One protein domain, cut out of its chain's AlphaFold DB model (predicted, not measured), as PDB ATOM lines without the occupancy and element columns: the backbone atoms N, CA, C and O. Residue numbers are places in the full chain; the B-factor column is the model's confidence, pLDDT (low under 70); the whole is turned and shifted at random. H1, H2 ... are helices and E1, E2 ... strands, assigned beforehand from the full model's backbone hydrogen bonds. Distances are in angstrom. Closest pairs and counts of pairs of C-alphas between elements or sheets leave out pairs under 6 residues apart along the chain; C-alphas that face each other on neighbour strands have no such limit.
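AT A GLANCE: This is residues 384 to 504 of the 520 residues of the protein "Recombination endonuclease VII" of Streptomyces violaceusniger (strain Tu 4113) (UniProt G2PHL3). A short two-strand hairpin, E1 and E2, lies in a body of small helices and loops: H4 and H7 pack on E2, H5 is next to E1, and H6 follows H5. H1 and H2 lie one after the other along one side of this body, H1 packed on H4 and H2 on H3, and residues 405 to 410, of which 405 to 408 belong to H2, stick out. The printed part has 121 residues, with seven named helices and two named strands in the order H1 H2 H3 H4 E1 E2 H5 H6 H7; the strands are antiparallel and the class is mostly helix. The whole is compact, with a radius of gyration of the C-alphas of 14.3 A and spans of 42 by 33 by 25 A.

HOW THE PARTS SIT: Start at E1, residues 460 to 463, and E2, residues 470 to 474, an antiparallel hairpin at 149 degrees; look for N 460 and O 474 at 2.8 A and N 462 and O 472 at 2.8 A, both within hydrogen-bond range. H7, residues 499 to 502, comes closest to E2 at the C-alphas of Pro 499 and Gly 472, 5.1 A. H4, residues 438 to 446, touches H7, the closest C-alphas being those of Met 442 and Ala 500, 6.5 A. H1, residues 384 to 392, touches H4 at a steep tilt of 44 degrees, the same way; their closest C-alphas, Ala 391 and Trp 445, are 4.5 A apart. H2, residues 398 to 408, touches H3, residues 418 to 421, closest at the C-alphas of Ser 400 and Tyr 421, 4.7 A. H5, residues 476 to 484, and H6, residues 489 to 496, are close but not clearly touching, about perpendicular at 89 degrees, with the C-alphas of Glu 482 and Phe 491 closest at 5.8 A. H1 and H2 are apart. In H1, H2, H4, H5 and H6 every O i to N i+4 pair is within hydrogen-bond range; H3 and H7 are too short for such a pair.

IN THESE COORDINATES: Find C-alpha 384 at (190.892, 24.306, -81.263), where H1 begins and runs 12.6 A. H2 spans 15.0 A, H4 12.6 A, E2 11.2 A, H5 12.3 A and H6 10.5 A. E1 begins at C-alpha 460, (191.758, 34.866, -62.529), and H7 ends at C-alpha 502, (176.357, 35.901, -71.584).

THE WHOLE: The C-alphas farthest apart, those of Gly 410 and Ala 435, are 45.3 A apart. The printed part has no cut. The links H3 to H4 and H4 to E1 are long. Mean pLDDT of the printed part is 76.9; look for values under 70 at residues 384 to 400, 403 to 404, 407, 412 to 414 and 425 to 438.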
ATOM      1  N   GLU A 384     190.186  23.099 -81.719       60.84
ATOM      2  CA  GLU A 384     190.892  24.306 -81.263       60.84
ATOM      3  C   GLU A 384     190.679  25.489 -82.226       60.84
ATOM      4  O   GLU A 384     190.414  26.627 -81.808       60.84
ATOM      5  N   GLN A 385     190.720  25.227 -83.535       65.94
ATOM      6  CA  GLN A 385     190.451  26.235 -84.563       65.94
ATOM      7  C   GLN A 385     188.984  26.686 -84.576       65.94
ATOM      8  O   GLN A 385     188.716  27.887 -84.715       65.94
ATOM      9  N   ARG A 386     188.023  25.771 -84.382       65.19
ATOM     10  CA  ARG A 386     186.593  26.111 -84.250       65.19
ATOM     11  C   ARG A 386     186.334  27.000 -83.041       65.19
ATOM     12  O   ARG A 386     185.666  28.023 -83.189       65.19
ATOM     13  N   ILE A 387     186.903  26.671 -81.882       60.75
ATOM     14  CA  ILE A 387     186.788  27.476 -80.654       60.75
ATOM     15  C   ILE A 387     187.355  28.883 -80.883       60.75
ATOM     16  O   ILE A 387     186.721  29.883 -80.538       60.75
ATOM     17  N   THR A 388     188.524  28.971 -81.521       60.91
ATOM     18  CA  THR A 388     189.181  30.247 -81.835       60.91
ATOM     19  C   THR A 388     188.343  31.104 -82.790       60.91
ATOM     20  O   THR A 388     188.208  32.317 -82.599       60.91
ATOM     21  N   THR A 389     187.731  30.483 -83.797       65.75
ATOM     22  CA  THR A 389     186.873  31.167 -84.775       65.75
ATOM     23  C   THR A 389     185.567  31.637 -84.132       65.75
ATOM     24  O   THR A 389     185.204  32.806 -84.252       65.75
ATOM     25  N   TRP A 390     184.896  30.777 -83.360       68.44
ATOM     26  CA  TRP A 390     183.697  31.137 -82.596       68.44
ATOM     27  C   TRP A 390     183.955  32.326 -81.657       68.44
ATOM     28  O   TRP A 390     183.176  33.277 -81.636       68.44
ATOM     29  N   ALA A 391     185.091  32.337 -80.953       60.06
ATOM     30  CA  ALA A 391     185.457  33.403 -80.020       60.06
ATOM     31  C   ALA A 391     185.751  34.764 -80.685       60.06
ATOM     32  O   ALA A 391     185.806  35.786 -79.994       60.06
ATOM     33  N   THR A 392     185.978  34.796 -82.002       57.84
ATOM     34  CA  THR A 392     186.404  35.998 -82.740       57.84
ATOM     35  C   THR A 392     185.340  36.557 -83.692       57.84
ATOM     36  O   THR A 392     185.471  37.700 -84.142       57.84
ATOM     37  N   THR A 393     184.244  35.831 -83.931       63.16
ATOM     38  CA  THR A 393     183.100  36.313 -84.722       63.16
ATOM     39  C   THR A 393     182.336  37.421 -83.983       63.16
ATOM     40  O   THR A 393     181.994  37.302 -82.808       63.16
ATOM     41  N   THR A 394     182.081  38.545 -84.662       59.00
ATOM     42  CA  THR A 394     181.614  39.798 -84.036       59.00
ATOM     43  C   THR A 394     180.121  40.052 -84.268       59.00
ATOM     44  O   THR A 394     179.748  40.450 -85.365       59.00
ATOM     45  N   HIS A 395     179.282  39.952 -83.226       62.25
ATOM     46  CA  HIS A 395     177.889  40.447 -83.207       62.25
ATOM     47  C   HIS A 395     177.513  40.968 -81.813       62.25
ATOM     48  O   HIS A 395     178.028  40.458 -80.842       62.25
ATOM     49  N   HIS A 396     176.662  41.983 -81.637       60.19
ATOM     50  CA  HIS A 396     176.283  42.467 -80.292       60.19
ATOM     51  C   HIS A 396     175.002  41.781 -79.798       60.19
ATOM     52  O   HIS A 396     174.049  41.683 -80.564       60.19
ATOM     53  N   ASN A 397     174.941  41.361 -78.526       66.88
ATOM     54  CA  ASN A 397     173.668  40.930 -77.928       66.88
ATOM     55  C   ASN A 397     172.720  42.133 -77.743       66.88
ATOM     56  O   ASN A 397     173.186  43.271 -77.702       66.88
ATOM     57  N   ASP A 398     171.414  41.896 -77.588       65.19
ATOM     58  CA  ASP A 398     170.398  42.962 -77.505       65.19
ATOM     59  C   ASP A 398     170.680  43.998 -76.411       65.19
ATOM     60  O   ASP A 398     170.446  45.191 -76.599       65.19
ATOM     61  N   ARG A 399     171.251  43.568 -75.281       67.88
ATOM     62  CA  ARG A 399     171.602  44.451 -74.165       67.88
ATOM     63  C   ARG A 399     172.879  45.247 -74.439       67.88
ATOM     64  O   ARG A 399     172.897  46.446 -74.180       67.88
ATOM     65  N   SER A 400     173.917  44.615 -74.988       67.69
ATOM     66  CA  SER A 400     175.151  45.271 -75.439       67.69
ATOM     67  C   SER A 400     174.838  46.290 -76.522       67.69
ATOM     68  O   SER A 400     175.336  47.408 -76.466       67.69
ATOM     69  N   LYS A 401     173.982  45.916 -77.479       70.06
ATOM     70  CA  LYS A 401     173.505  46.772 -78.560       70.06
ATOM     71  C   LYS A 401     172.711  47.949 -78.002       70.06
ATOM     72  O   LYS A 401     173.049  49.076 -78.313       70.06
ATOM     73  N   ALA A 402     171.764  47.721 -77.091       71.75
ATOM     74  CA  ALA A 402     171.014  48.802 -76.452       71.75
ATOM     75  C   ALA A 402     171.909  49.773 -75.656       71.75
ATOM     76  O   ALA A 402     171.705  50.983 -75.726       71.75
ATOM     77  N   LEU A 403     172.913  49.266 -74.929       69.88
ATOM     78  CA  LEU A 403     173.880  50.086 -74.187       69.88
ATOM     79  C   LEU A 403     174.831  50.854 -75.119       69.88
ATOM     80  O   LEU A 403     175.143  52.013 -74.852       69.88
ATOM     81  N   LEU A 404     175.285  50.232 -76.209       67.75
ATOM     82  CA  LEU A 404     176.079  50.885 -77.254       67.75
ATOM     83  C   LEU A 404     175.265  51.961 -77.972       67.75
ATOM     84  O   LEU A 404     175.742  53.080 -78.126       67.75
ATOM     85  N   ASP A 405     174.022  51.663 -78.339       76.50
ATOM     86  CA  ASP A 405     173.121  52.608 -78.988       76.50
ATOM     87  C   ASP A 405     172.806  53.790 -78.050       76.50
ATOM     88  O   ASP A 405     172.812  54.936 -78.492       76.50
ATOM     89  N   ALA A 406     172.602  53.549 -76.747       72.06
ATOM     90  CA  ALA A 406     172.451  54.603 -75.736       72.06
ATOM     91  C   ALA A 406     173.721  55.461 -75.593       72.06
ATOM     92  O   ALA A 406     173.639  56.687 -75.513       72.06
ATOM     93  N   HIS A 407     174.902  54.836 -75.639       67.81
ATOM     94  CA  HIS A 407     176.185  55.540 -75.582       67.81
ATOM     95  C   HIS A 407     176.378  56.433 -76.811       67.81
ATOM     96  O   HIS A 407     176.763  57.593 -76.682       67.81
ATOM     97  N   HIS A 408     176.058  55.918 -78.000       73.75
ATOM     98  CA  HIS A 408     176.116  56.670 -79.252       73.75
ATOM     99  C   HIS A 408     175.097  57.815 -79.306       73.75
ATOM    100  O   HIS A 408     175.379  58.838 -79.929       73.75
ATOM    101  N   ARG A 409     173.955  57.689 -78.617       80.12
ATOM    102  CA  ARG A 409     172.981  58.777 -78.418       80.12
ATOM    103  C   ARG A 409     173.386  59.787 -77.333       80.12
ATOM    104  O   ARG A 409     172.678  60.772 -77.146       80.12
ATOM    105  N   GLY A 410     174.520  59.586 -76.654       70.00
ATOM    106  CA  GLY A 410     175.042  60.499 -75.633       70.00
ATOM    107  C   GLY A 410     174.298  60.447 -74.296       70.00
ATOM    108  O   GLY A 410     174.392  61.390 -73.513       70.00
ATOM    109  N   GLU A 411     173.549  59.374 -74.034       80.12
ATOM    110  CA  GLU A 411     172.836  59.178 -72.770       80.12
ATOM    111  C   GLU A 411     173.829  58.882 -71.628       80.12
ATOM    112  O   GLU A 411     174.850  58.216 -71.821       80.12
ATOM    113  N   GLU A 412     173.541  59.367 -70.417       68.44
ATOM    114  CA  GLU A 412     174.349  59.063 -69.232       68.44
ATOM    115  C   GLU A 412     174.076  57.617 -68.788       68.44
ATOM    116  O   GLU A 412     173.012  57.293 -68.260       68.44
ATOM    117  N   ILE A 413     175.032  56.721 -69.044       62.88
ATOM    118  CA  ILE A 413     174.891  55.297 -68.723       62.88
ATOM    119  C   ILE A 413     175.468  55.027 -67.324       62.88
ATOM    120  O   ILE A 413     176.626  55.376 -67.071       62.88
ATOM    121  N   PRO A 414     174.728  54.351 -66.420       66.50
ATOM    122  CA  PRO A 414     175.276  53.858 -65.158       66.50
ATOM    123  C   PRO A 414     176.535  52.998 -65.375       66.50
ATOM    124  O   PRO A 414     176.674  52.364 -66.420       66.50
ATOM    125  N   PRO A 415     177.457  52.894 -64.402       73.56
ATOM    126  CA  PRO A 415     178.652  52.067 -64.555       73.56
ATOM    127  C   PRO A 415     178.283  50.580 -64.714       73.56
ATOM    128  O   PRO A 415     177.915  49.909 -63.750       73.56
ATOM    129  N   HIS A 416     178.406  50.066 -65.941       82.12
ATOM    130  CA  HIS A 416     178.242  48.652 -66.281       82.12
ATOM    131  C   HIS A 416     179.600  47.935 -66.395       82.12
ATOM    132  O   HIS A 416     180.603  48.554 -66.764       82.12
ATOM    133  N   PRO A 417     179.655  46.620 -66.115       89.88
ATOM    134  CA  PRO A 417     180.810  45.786 -66.430       89.88
ATOM    135  C   PRO A 417     181.169  45.853 -67.915       89.88
ATOM    136  O   PRO A 417     180.299  45.791 -68.779       89.88
ATOM    137  N   ALA A 418     182.463  45.897 -68.222       88.69
ATOM    138  CA  ALA A 418     182.958  45.930 -69.595       88.69
ATOM    139  C   ALA A 418     182.428  44.796 -70.490       88.69
ATOM    140  O   ALA A 418     182.187  45.024 -71.673       88.69
ATOM    141  N   CYS A 419     182.225  43.592 -69.943       88.12
ATOM    142  CA  CYS A 419     181.717  42.446 -70.696       88.12
ATOM    143  C   CYS A 419     180.314  42.672 -71.267       88.12
ATOM    144  O   CYS A 419     179.971  42.053 -72.269       88.12
ATOM    145  N   HIS A 420     179.534  43.597 -70.696       88.94
ATOM    146  CA  HIS A 420     178.205  43.961 -71.196       88.94
ATOM    147  C   HIS A 420     178.254  44.770 -72.492       88.94
ATOM    148  O   HIS A 420     177.205  45.051 -73.045       88.94
ATOM    149  N   TYR A 421     179.436  45.155 -72.976       80.44
ATOM    150  CA  TYR A 421     179.611  45.886 -74.236       80.44
ATOM    151  C   TYR A 421     180.296  45.045 -75.311       80.44
ATOM    152  O   TYR A 421     180.518  45.513 -76.428       80.44
ATOM    153  N   TRP A 422     180.690  43.813 -74.987       83.81
ATOM    154  CA  TRP A 422     181.439  42.990 -75.921       83.81
ATOM    155  C   TRP A 422     180.509  42.316 -76.931       83.81
ATOM    156  O   TRP A 422     179.365  41.987 -76.594       83.81
ATOM    157  N   PRO A 423     180.981  42.130 -78.176       77.31
ATOM    158  CA  PRO A 423     180.279  41.308 -79.148       77.31
ATOM    159  C   PRO A 423     180.151  39.874 -78.622       77.31
ATOM    160  O   PRO A 423     181.131  39.376 -78.094       77.31
ATOM    161  N   VAL A 424     178.995  39.227 -78.750       73.94
ATOM    162  CA  VAL A 424     178.683  37.837 -78.403       73.94
ATOM    163  C   VAL A 424     178.468  37.020 -79.690       73.94
ATOM    164  O   VAL A 424     177.814  37.519 -80.608       73.94
ATOM    165  N   PRO A 425     178.972  35.780 -79.779       69.12
ATOM    166  CA  PRO A 425     178.675  34.879 -80.895       69.12
ATOM    167  C   PRO A 425     177.174  34.533 -80.980       69.12
ATOM    168  O   PRO A 425     176.508  34.403 -79.957       69.12
ATOM    169  N   THR A 426     176.623  34.387 -82.190       63.66
ATOM    170  CA  THR A 426     175.195  34.057 -82.414       63.66
ATOM    171  C   THR A 426     174.890  32.563 -82.333       63.66
ATOM    172  O   THR A 426     173.731  32.180 -82.197       63.66
ATOM    173  N   GLU A 427     175.918  31.724 -82.428       63.59
ATOM    174  CA  GLU A 427     175.812  30.278 -82.260       63.59
ATOM    175  C   GLU A 427     176.175  29.898 -80.815       63.59
ATOM    176  O   GLU A 427     177.089  30.510 -80.243       63.59
ATOM    177  N   PRO A 428     175.480  28.915 -80.204       59.94
ATOM    178  CA  PRO A 428     175.834  28.421 -78.876       59.94
ATOM    179  C   PRO A 428     177.296  27.956 -78.845       59.94
ATOM    180  O   PRO A 428     177.851  27.568 -79.876       59.94
ATOM    181  N   ALA A 429     177.929  28.026 -77.668       59.44
ATOM    182  CA  ALA A 429     179.275  27.487 -77.495       59.44
ATOM    183  C   ALA A 429     179.308  26.032 -78.010       59.44
ATOM    184  O   ALA A 429     178.353  25.297 -77.746       59.44
ATOM    185  N   PRO A 430     180.343  25.623 -78.769       60.53
ATOM    186  CA  PRO A 430     180.424  24.256 -79.281       60.53
ATOM    187  C   PRO A 430     180.312  23.245 -78.129       60.53
ATOM    188  O   PRO A 430     180.770  23.537 -77.027       60.53
ATOM    189  N   ASP A 431     179.704  22.077 -78.364       54.56
ATOM    190  CA  ASP A 431     179.683  20.976 -77.389       54.56
ATOM    191  C   ASP A 431     181.118  20.477 -77.181       54.56
ATOM    192  O   ASP A 431     181.655  19.714 -77.988       54.56
ATOM    193  N   ILE A 432     181.769  20.959 -76.122       52.41
ATOM    194  CA  ILE A 432     183.193  20.715 -75.908       52.41
ATOM    195  C   ILE A 432     183.389  19.391 -75.156       52.41
ATOM    196  O   ILE A 432     182.823  19.214 -74.073       52.41
ATOM    197  N   PRO A 433     184.208  18.452 -75.667       48.50
ATOM    198  CA  PRO A 433     184.585  17.259 -74.916       48.50
ATOM    199  C   PRO A 433     185.296  17.644 -73.610       48.50
ATOM    200  O   PRO A 433     186.119  18.555 -73.621       48.50
ATOM    201  N   ASN A 434     185.084  16.885 -72.525       48.09
ATOM    202  CA  ASN A 434     185.643  17.087 -71.166       48.09
ATOM    203  C   ASN A 434     187.150  17.446 -71.063       48.09
ATOM    204  O   ASN A 434     187.608  17.841 -69.995       48.09
ATOM    205  N   ALA A 435     187.942  17.276 -72.127       45.69
ATOM    206  CA  ALA A 435     189.360  17.637 -72.188       45.69
ATOM    207  C   ALA A 435     189.626  19.143 -72.410       45.69
ATOM    208  O   ALA A 435     190.718  19.612 -72.098       45.69
ATOM    209  N   TRP A 436     188.650  19.901 -72.917       50.25
ATOM    210  CA  TRP A 436     188.695  21.360 -73.040       50.25
ATOM    211  C   TRP A 436     187.508  21.912 -72.254       50.25
ATOM    212  O   TRP A 436     186.360  21.618 -72.568       50.25
ATOM    213  N   SER A 437     187.756  22.661 -71.182       65.88
ATOM    214  CA  SER A 437     186.652  23.135 -70.349       65.88
ATOM    215  C   SER A 437     185.957  24.334 -71.015       65.88
ATOM    216  O   SER A 437     186.613  25.161 -71.654       65.88
ATOM    217  N   ALA A 438     184.634  24.447 -70.902       66.19
ATOM    218  CA  ALA A 438     183.846  25.586 -71.383       66.19
ATOM    219  C   ALA A 438     184.374  26.946 -70.865       66.19
ATOM    220  O   ALA A 438     184.248  27.974 -71.538       66.19
ATOM    221  N   THR A 439     185.072  26.959 -69.727       70.69
ATOM    222  CA  THR A 439     185.844  28.098 -69.216       70.69
ATOM    223  C   THR A 439     186.902  28.584 -70.214       70.69
ATOM    224  O   THR A 439     187.100  29.794 -70.328       70.69
ATOM    225  N   LEU A 440     187.565  27.707 -70.974       71.12
ATOM    226  CA  LEU A 440     188.552  28.112 -71.984       71.12
ATOM    227  C   LEU A 440     187.908  28.886 -73.138       71.12
ATOM    228  O   LEU A 440     188.438  29.925 -73.529       71.12
ATOM    229  N   SER A 441     186.738  28.461 -73.617       72.44
ATOM    230  CA  SER A 441     185.980  29.189 -74.648       72.44
ATOM    231  C   SER A 441     185.537  30.565 -74.161       72.44
ATOM    232  O   SER A 441     185.678  31.563 -74.870       72.44
ATOM    233  N   MET A 442     185.091  30.656 -72.906       84.12
ATOM    234  CA  MET A 442     184.814  31.942 -72.268       84.12
ATOM    235  C   MET A 442     186.064  32.828 -72.221       84.12
ATOM    236  O   MET A 442     186.007  33.993 -72.606       84.12
ATOM    237  N   LEU A 443     187.212  32.307 -71.780       81.00
ATOM    238  CA  LEU A 443     188.457  33.081 -71.722       81.00
ATOM    239  C   LEU A 443     188.944  33.521 -73.107       81.00
ATOM    240  O   LEU A 443     189.431  34.647 -73.243       81.00
ATOM    241  N   ALA A 444     188.770  32.680 -74.128       76.88
ATOM    242  CA  ALA A 444     189.069  33.014 -75.514       76.88
ATOM    243  C   ALA A 444     188.221  34.206 -75.984       76.88
ATOM    244  O   ALA A 444     188.767  35.182 -76.499       76.88
ATOM    245  N   TRP A 445     186.915  34.200 -75.697       81.69
ATOM    246  CA  TRP A 445     186.017  35.331 -75.962       81.69
ATOM    247  C   TRP A 445     186.430  36.612 -75.213       81.69
ATOM    248  O   TRP A 445     186.401  37.734 -75.740       81.69
ATOM    249  N   GLN A 446     186.888  36.462 -73.968       87.12
ATOM    250  CA  GLN A 446     187.393  37.582 -73.181       87.12
ATOM    251  C   GLN A 446     188.706  38.154 -73.737       87.12
ATOM    252  O   GLN A 446     188.949  39.354 -73.576       87.12
ATOM    253  N   GLN A 447     189.535  37.358 -74.424       82.75
ATOM    254  CA  GLN A 447     190.838  37.759 -74.972       82.75
ATOM    255  C   GLN A 447     191.720  38.477 -73.930       82.75
ATOM    256  O   GLN A 447     192.191  39.602 -74.147       82.75
ATOM    257  N   ASP A 448     191.865  37.884 -72.744       81.88
ATOM    258  CA  ASP A 448     192.553  38.462 -71.576       81.88
ATOM    259  C   ASP A 448     191.951  39.769 -71.030       81.88
ATOM    260  O   ASP A 448     192.533  40.405 -70.144       81.88
ATOM    261  N   ARG A 449     190.792  40.222 -71.520       90.19
ATOM    262  CA  ARG A 449     190.111  41.412 -70.993       90.19
ATOM    263  C   ARG A 449     189.338  41.047 -69.732       90.19
ATOM    264  O   ARG A 449     188.495  40.154 -69.727       90.19
ATOM    265  N   CYS A 450     189.585  41.791 -68.656       91.38
ATOM    266  CA  CYS A 450     188.792  41.685 -67.433       91.38
ATOM    267  C   CYS A 450     187.315  41.984 -67.717       91.38
ATOM    268  O   CYS A 450     187.015  43.054 -68.250       91.38
ATOM    269  N   ALA A 451     186.408  41.100 -67.289       93.31
ATOM    270  CA  ALA A 451     184.968  41.254 -67.511       93.31
ATOM    271  C   ALA A 451     184.382  42.547 -66.923       93.31
ATOM    272  O   ALA A 451     183.412  43.083 -67.444       93.31
ATOM    273  N   VAL A 452     184.989  43.097 -65.869       91.62
ATOM    274  CA  VAL A 452     184.492  44.319 -65.220       91.62
ATOM    275  C   VAL A 452     185.120  45.582 -65.807       91.62
ATOM    276  O   VAL A 452     184.405  46.526 -66.110       91.62
ATOM    277  N   CYS A 453     186.443  45.626 -65.996       88.81
ATOM    278  CA  CYS A 453     187.150  46.869 -66.352       88.81
ATOM    279  C   CYS A 453     187.830  46.865 -67.729       88.81
ATOM    280  O   CYS A 453     188.593  47.779 -68.035       88.81
ATOM    281  N   SER A 454     187.642  45.818 -68.533       88.38
ATOM    282  CA  SER A 454     188.260  45.610 -69.854       88.38
ATOM    283  C   SER A 454     189.792  45.582 -69.901       88.38
ATOM    284  O   SER A 454     190.380  45.444 -70.977       88.38
ATOM    285  N   ARG A 455     190.475  45.701 -68.759       81.31
ATOM    286  CA  ARG A 455     191.937  45.692 -68.697       81.31
ATOM    287  C   ARG A 455     192.480  44.348 -69.182       81.31
ATOM    288  O   ARG A 455     192.143  43.328 -68.586       81.31
ATOM    289  N   ARG A 456     193.364  44.374 -70.187       81.94
ATOM    290  CA  ARG A 456     194.073  43.185 -70.686       81.94
ATOM    291  C   ARG A 456     195.176  42.744 -69.722       81.94
ATOM    292  O   ARG A 456     196.129  43.492 -69.483       81.94
ATOM    293  N   THR A 457     195.024  41.571 -69.114       77.81
ATOM    294  CA  THR A 457     195.965  40.989 -68.144       77.81
ATOM    295  C   THR A 457     195.681  39.499 -67.951       77.81
ATOM    296  O   THR A 457     194.651  39.024 -68.401       77.81
ATOM    297  N   GLN A 458     196.552  38.773 -67.243       80.00
ATOM    298  CA  GLN A 458     196.239  37.403 -66.842       80.00
ATOM    299  C   GLN A 458     194.987  37.417 -65.960       80.00
ATOM    300  O   GLN A 458     194.966  38.070 -64.908       80.00
ATOM    301  N   LEU A 459     193.943  36.739 -66.423       84.56
ATOM    302  CA  LEU A 459     192.666  36.677 -65.734       84.56
ATOM    303  C   LEU A 459     192.697  35.572 -64.680       84.56
ATOM    304  O   LEU A 459     193.284  34.513 -64.873       84.56
ATOM    305  N   LEU A 460     192.074  35.854 -63.544       84.56
ATOM    306  CA  LEU A 460     191.758  34.866 -62.529       84.56
ATOM    307  C   LEU A 460     190.321  34.419 -62.756       84.56
ATOM    308  O   LEU A 460     189.450  35.271 -62.957       84.56
ATOM    309  N   ILE A 461     190.091  33.109 -62.690       88.00
ATOM    310  CA  ILE A 461     188.739  32.565 -62.742       88.00
ATOM    311  C   ILE A 461     187.988  33.000 -61.492       88.00
ATOM    312  O   ILE A 461     188.437  32.861 -60.348       88.00
ATOM    313  N   ASP A 462     186.850  33.604 -61.758       88.94
ATOM    314  CA  ASP A 462     185.880  34.026 -60.789       88.94
ATOM    315  C   ASP A 462     184.675  33.088 -60.877       88.94
ATOM    316  O   ASP A 462     184.223  32.749 -61.973       88.94
ATOM    317  N   HIS A 463     184.190  32.647 -59.723       88.50
ATOM    318  CA  HIS A 463     183.102  31.689 -59.592       88.50
ATOM    319  C   HIS A 463     182.186  32.114 -58.451       88.50
ATOM    320  O   HIS A 463     182.588  32.844 -57.545       88.50
ATOM    321  N   ASP A 464     180.945  31.669 -58.513       83.06
ATOM    322  CA  ASP A 464     179.984  31.866 -57.449       83.06
ATOM    323  C   ASP A 464     180.281  30.894 -56.298       83.06
ATOM    324  O   ASP A 464     180.383  29.687 -56.497       83.06
ATOM    325  N   HIS A 465     180.451  31.411 -55.082       79.31
ATOM    326  CA  HIS A 465     180.843  30.587 -53.935       79.31
ATOM    327  C   HIS A 465     179.701  29.717 -53.375       79.31
ATOM    328  O   HIS A 465     179.965  28.863 -52.535       79.31
ATOM    329  N   HIS A 466     178.449  29.940 -53.788       76.50
ATOM    330  CA  HIS A 466     177.305  29.146 -53.339       76.50
ATOM    331  C   HIS A 466     177.030  27.968 -54.281       76.50
ATOM    332  O   HIS A 466     176.791  26.855 -53.830       76.50
ATOM    333  N   THR A 467     177.094  28.219 -55.586       81.62
ATOM    334  CA  THR A 467     176.798  27.243 -56.647       81.62
ATOM    335  C   THR A 467     178.047  26.594 -57.242       81.62
ATOM    336  O   THR A 467     177.941  25.610 -57.967       81.62
ATOM    337  N   GLY A 468     179.232  27.158 -56.995       79.00
ATOM    338  CA  GLY A 468     180.489  26.735 -57.613       79.00
ATOM    339  C   GLY A 468     180.615  27.106 -59.093       79.00
ATOM    340  O   GLY A 468     181.659  26.853 -59.692       79.00
ATOM    341  N   LEU A 469     179.591  27.713 -59.699       84.31
ATOM    342  CA  LEU A 469     179.571  27.998 -61.131       84.31
ATOM    343  C   LEU A 469     180.556  29.106 -61.498       84.31
ATOM    344  O   LEU A 469     180.586  30.177 -60.883       84.31
ATOM    345  N   VAL A 470     181.340  28.866 -62.543       88.31
ATOM    346  CA  VAL A 470     182.227  29.856 -63.150       88.31
ATOM    347  C   VAL A 470     181.395  31.025 -63.668       88.31
ATOM    348  O   VAL A 470     180.408  30.854 -64.378       88.31
ATOM    349  N   ARG A 471     181.809  32.242 -63.312       91.62
ATOM    350  CA  ARG A 471     181.200  33.495 -63.765       91.62
ATOM    351  C   ARG A 471     182.007  34.099 -64.911       91.62
ATOM    352  O   ARG A 471     181.441  34.494 -65.927       91.62
ATOM    353  N   GLY A 472     183.327  34.189 -64.773       91.44
ATOM    354  CA  GLY A 472     184.150  34.947 -65.714       91.44
ATOM    355  C   GLY A 472     185.625  35.011 -65.354       91.44
ATOM    356  O   GLY A 472     186.050  34.624 -64.271       91.44
ATOM    357  N   GLY A 473     186.422  35.562 -66.261       93.12
ATOM    358  CA  GLY A 473     187.788  35.987 -65.995       93.12
ATOM    359  C   GLY A 473     187.841  37.437 -65.501       93.12
ATOM    360  O   GLY A 473     187.428  38.369 -66.203       93.12
ATOM    361  N   LEU A 474     188.405  37.655 -64.315       91.75
ATOM    362  CA  LEU A 474     188.617  38.984 -63.739       91.75
ATOM    363  C   LEU A 474     190.106  39.284 -63.572       91.75
ATOM    364  O   LEU A 474     190.903  38.412 -63.235       91.75
ATOM    365  N   CYS A 475     190.506  40.548 -63.737       86.94
ATOM    366  CA  CYS A 475     191.825  40.956 -63.259       86.94
ATOM    367  C   CYS A 475     191.879  40.853 -61.731       86.94
ATOM    368  O   CYS A 475     190.859  41.015 -61.058       86.94
ATOM    369  N   SER A 476     193.079  40.676 -61.172       82.25
ATOM    370  CA  SER A 476     193.267  40.551 -59.720       82.25
ATOM    371  C   SER A 476     192.592  41.670 -58.922       82.25
ATOM    372  O   SER A 476     191.924  41.398 -57.932       82.25
ATOM    373  N   GLY A 477     192.670  42.918 -59.395       84.25
ATOM    374  CA  GLY A 477     192.019  44.056 -58.742       84.25
ATOM    375  C   GLY A 477     190.487  43.998 -58.749       84.25
ATOM    376  O   GLY A 477     189.872  44.331 -57.741       84.25
ATOM    377  N   CYS A 478     189.863  43.579 -59.854       87.25
ATOM    378  CA  CYS A 478     188.406  43.443 -59.923       87.25
ATOM    379  C   CYS A 478     187.921  42.227 -59.134       87.25
ATOM    380  O   CYS A 478     186.919  42.356 -58.450       87.25
ATOM    381  N   ARG A 479     188.653  41.106 -59.143       87.62
ATOM    382  CA  ARG A 479     188.324  39.925 -58.327       87.62
ATOM    383  C   ARG A 479     188.382  40.231 -56.830       87.62
ATOM    384  O   ARG A 479     187.476  39.883 -56.091       87.62
ATOM    385  N   THR A 480     189.425  40.930 -56.377       82.06
ATOM    386  CA  THR A 480     189.522  41.355 -54.972       82.06
ATOM    387  C   THR A 480     188.401  42.324 -54.593       82.06
ATOM    388  O   THR A 480     187.845  42.204 -53.510       82.06
ATOM    389  N   LYS A 481     188.047  43.274 -55.467       84.00
ATOM    390  CA  LYS A 481     186.941  44.207 -55.208       84.00
ATOM    391  C   LYS A 481     185.575  43.526 -55.217       84.00
ATOM    392  O   LYS A 481     184.752  43.889 -54.390       84.00
ATOM    393  N   GLU A 482     185.362  42.543 -56.088       85.44
ATOM    394  CA  GLU A 482     184.129  41.752 -56.121       85.44
ATOM    395  C   GLU A 482     183.872  41.089 -54.760       85.44
ATOM    396  O   GLU A 482     182.792  41.261 -54.201       85.44
ATOM    397  N   GLY A 483     184.900  40.474 -54.163       76.56
ATOM    398  CA  GLY A 483     184.785  39.849 -52.842       76.56
ATOM    399  C   GLY A 483     184.730  40.826 -51.658       76.56
ATOM    400  O   GLY A 483     184.233  40.465 -50.596       76.56
ATOM    401  N   LEU A 484     185.238  42.055 -51.805       76.56
ATOM    402  CA  LEU A 484     185.256  43.050 -50.723       76.56
ATOM    403  C   LEU A 484     184.042  43.985 -50.733       76.56
ATOM    404  O   LEU A 484     183.687  44.515 -49.681       76.56
ATOM    405  N   TRP A 485     183.427  44.227 -51.893       79.62
ATOM    406  CA  TRP A 485     182.388  45.244 -52.083       79.62
ATOM    407  C   TRP A 485     181.079  44.626 -52.609       79.62
ATOM    408  O   TRP A 485     180.663  44.910 -53.734       79.62
ATOM    409  N   PRO A 486     180.373  43.820 -51.792       73.44
ATOM    410  CA  PRO A 486     179.188  43.072 -52.226       73.44
ATOM    411  C   PRO A 486     177.990  43.958 -52.609       73.44
ATOM    412  O   PRO A 486     177.065  43.482 -53.267       73.44
ATOM    413  N   ASN A 487     177.999  45.238 -52.227       80.38
ATOM    414  CA  ASN A 487     176.925  46.196 -52.511       80.38
ATOM    415  C   ASN A 487     177.257  47.178 -53.646       80.38
ATOM    416  O   ASN A 487     176.446  48.048 -53.953       80.38
ATOM    417  N   ASP A 488     178.433  47.067 -54.266       87.25
ATOM    418  CA  ASP A 488     178.802  47.931 -55.384       87.25
ATOM    419  C   ASP A 488     178.019  47.533 -56.647       87.25
ATOM    420  O   ASP A 488     177.959  46.362 -57.047       87.25
ATOM    421  N   ARG A 489     177.402  48.539 -57.276       86.25
ATOM    422  CA  ARG A 489     176.486  48.374 -58.403       86.25
ATOM    423  C   ARG A 489     177.133  47.680 -59.601       86.25
ATOM    424  O   ARG A 489     176.462  46.873 -60.240       86.25
ATOM    425  N   VAL A 490     178.413  47.932 -59.899       87.12
ATOM    426  CA  VAL A 490     179.073  47.302 -61.059       87.12
ATOM    427  C   VAL A 490     179.257  45.799 -60.835       87.12
ATOM    428  O   VAL A 490     179.087  45.006 -61.757       87.12
ATOM    429  N   PHE A 491     179.536  45.382 -59.598       91.12
ATOM    430  CA  PHE A 491     179.732  43.973 -59.251       91.12
ATOM    431  C   PHE A 491     178.409  43.221 -59.076       91.12
ATOM    432  O   PHE A 491     178.345  42.029 -59.365       91.12
ATOM    433  N   GLN A 492     177.332  43.900 -58.668       89.69
ATOM    434  CA  GLN A 492     175.972  43.353 -58.762       89.69
ATOM    435  C   GLN A 492     175.606  43.055 -60.220       89.69
ATOM    436  O   GLN A 492     175.297  41.916 -60.553       89.69
ATOM    437  N   LEU A 493     175.774  44.035 -61.114       88.81
ATOM    438  CA  LEU A 493     175.493  43.868 -62.543       88.81
ATOM    439  C   LEU A 493     176.357  42.777 -63.197       88.81
ATOM    440  O   LEU A 493     175.883  42.065 -64.083       88.81
ATOM    441  N   TYR A 494     177.611  42.632 -62.761       92.19
ATOM    442  CA  TYR A 494     178.482  41.537 -63.190       92.19
ATOM    443  C   TYR A 494     177.953  40.175 -62.728       92.19
ATOM    444  O   TYR A 494     177.912  39.263 -63.538       92.19
ATOM    445  N   ARG A 495     177.505  40.032 -61.473       91.69
ATOM    446  CA  ARG A 495     176.922  38.777 -60.961       91.69
ATOM    447  C   ARG A 495     175.604  38.409 -61.635       91.69
ATOM    448  O   ARG A 495     175.360  37.232 -61.882       91.69
ATOM    449  N   ASP A 496     174.788  39.403 -61.970       90.12
ATOM    450  CA  ASP A 496     173.500  39.187 -62.632       90.12
ATOM    451  C   ASP A 496     173.663  38.678 -64.068       90.12
ATOM    452  O   ASP A 496     172.848  37.881 -64.552       90.12
ATOM    453  N   LEU A 497     174.702  39.157 -64.760       88.88
ATOM    454  CA  LEU A 497     174.991  38.822 -66.150       88.88
ATOM    455  C   LEU A 497     176.510  38.718 -66.404       88.88
ATOM    456  O   LEU A 497     177.093  39.603 -67.040       88.88
ATOM    457  N   PRO A 498     177.171  37.665 -65.892       91.88
ATOM    458  CA  PRO A 498     178.607  37.465 -66.061       91.88
ATOM    459  C   PRO A 498     178.927  36.843 -67.433       91.88
ATOM    460  O   PRO A 498     178.018  36.325 -68.085       91.88
ATOM    461  N   PRO A 499     180.197  36.850 -67.889       91.31
ATOM    462  CA  PRO A 499     180.619  36.236 -69.154       91.31
ATOM    463  C   PRO A 499     180.073  34.827 -69.401       91.31
ATOM    464  O   PRO A 499     179.558  34.571 -70.483       91.31
ATOM    465  N   ALA A 500     180.107  33.947 -68.398       88.38
ATOM    466  CA  ALA A 500     179.576  32.594 -68.521       88.38
ATOM    467  C   ALA A 500     178.084  32.608 -68.886       88.38
ATOM    468  O   ALA A 500     177.669  31.957 -69.836       88.38
ATOM    469  N   LYS A 501     177.285  33.453 -68.225       87.19
ATOM    470  CA  LYS A 501     175.853  33.605 -68.519       87.19
ATOM    471  C   LYS A 501     175.589  34.284 -69.864       87.19
ATOM    472  O   LYS A 501     174.627  33.927 -70.532       87.19
ATOM    473  N   ILE A 502     176.430  35.242 -70.267       84.19
ATOM    474  CA  ILE A 502     176.357  35.901 -71.584       84.19
ATOM    475  C   ILE A 502     176.561  34.884 -72.712       84.19
ATOM    476  O   ILE A 502     175.913  34.985 -73.747       84.19
ATOM    477  N   LEU A 503     177.449  33.912 -72.498       80.06
ATOM    478  CA  LEU A 503     177.819  32.893 -73.478       80.06
ATOM    479  C   LEU A 503     177.027  31.582 -73.337       80.06
ATOM    480  O   LEU A 503     177.290  30.642 -74.078       80.06
ATOM    481  N   GLY A 504     176.086  31.495 -72.389       79.44
ATOM    482  CA  GLY A 504     175.324  30.268 -72.123       79.44
ATOM    483  C   GLY A 504     176.149  29.119 -71.525       79.44
ATOM    484  O   GLY A 504     175.751  27.966 -71.622       79.44
TER     485      GLY A 504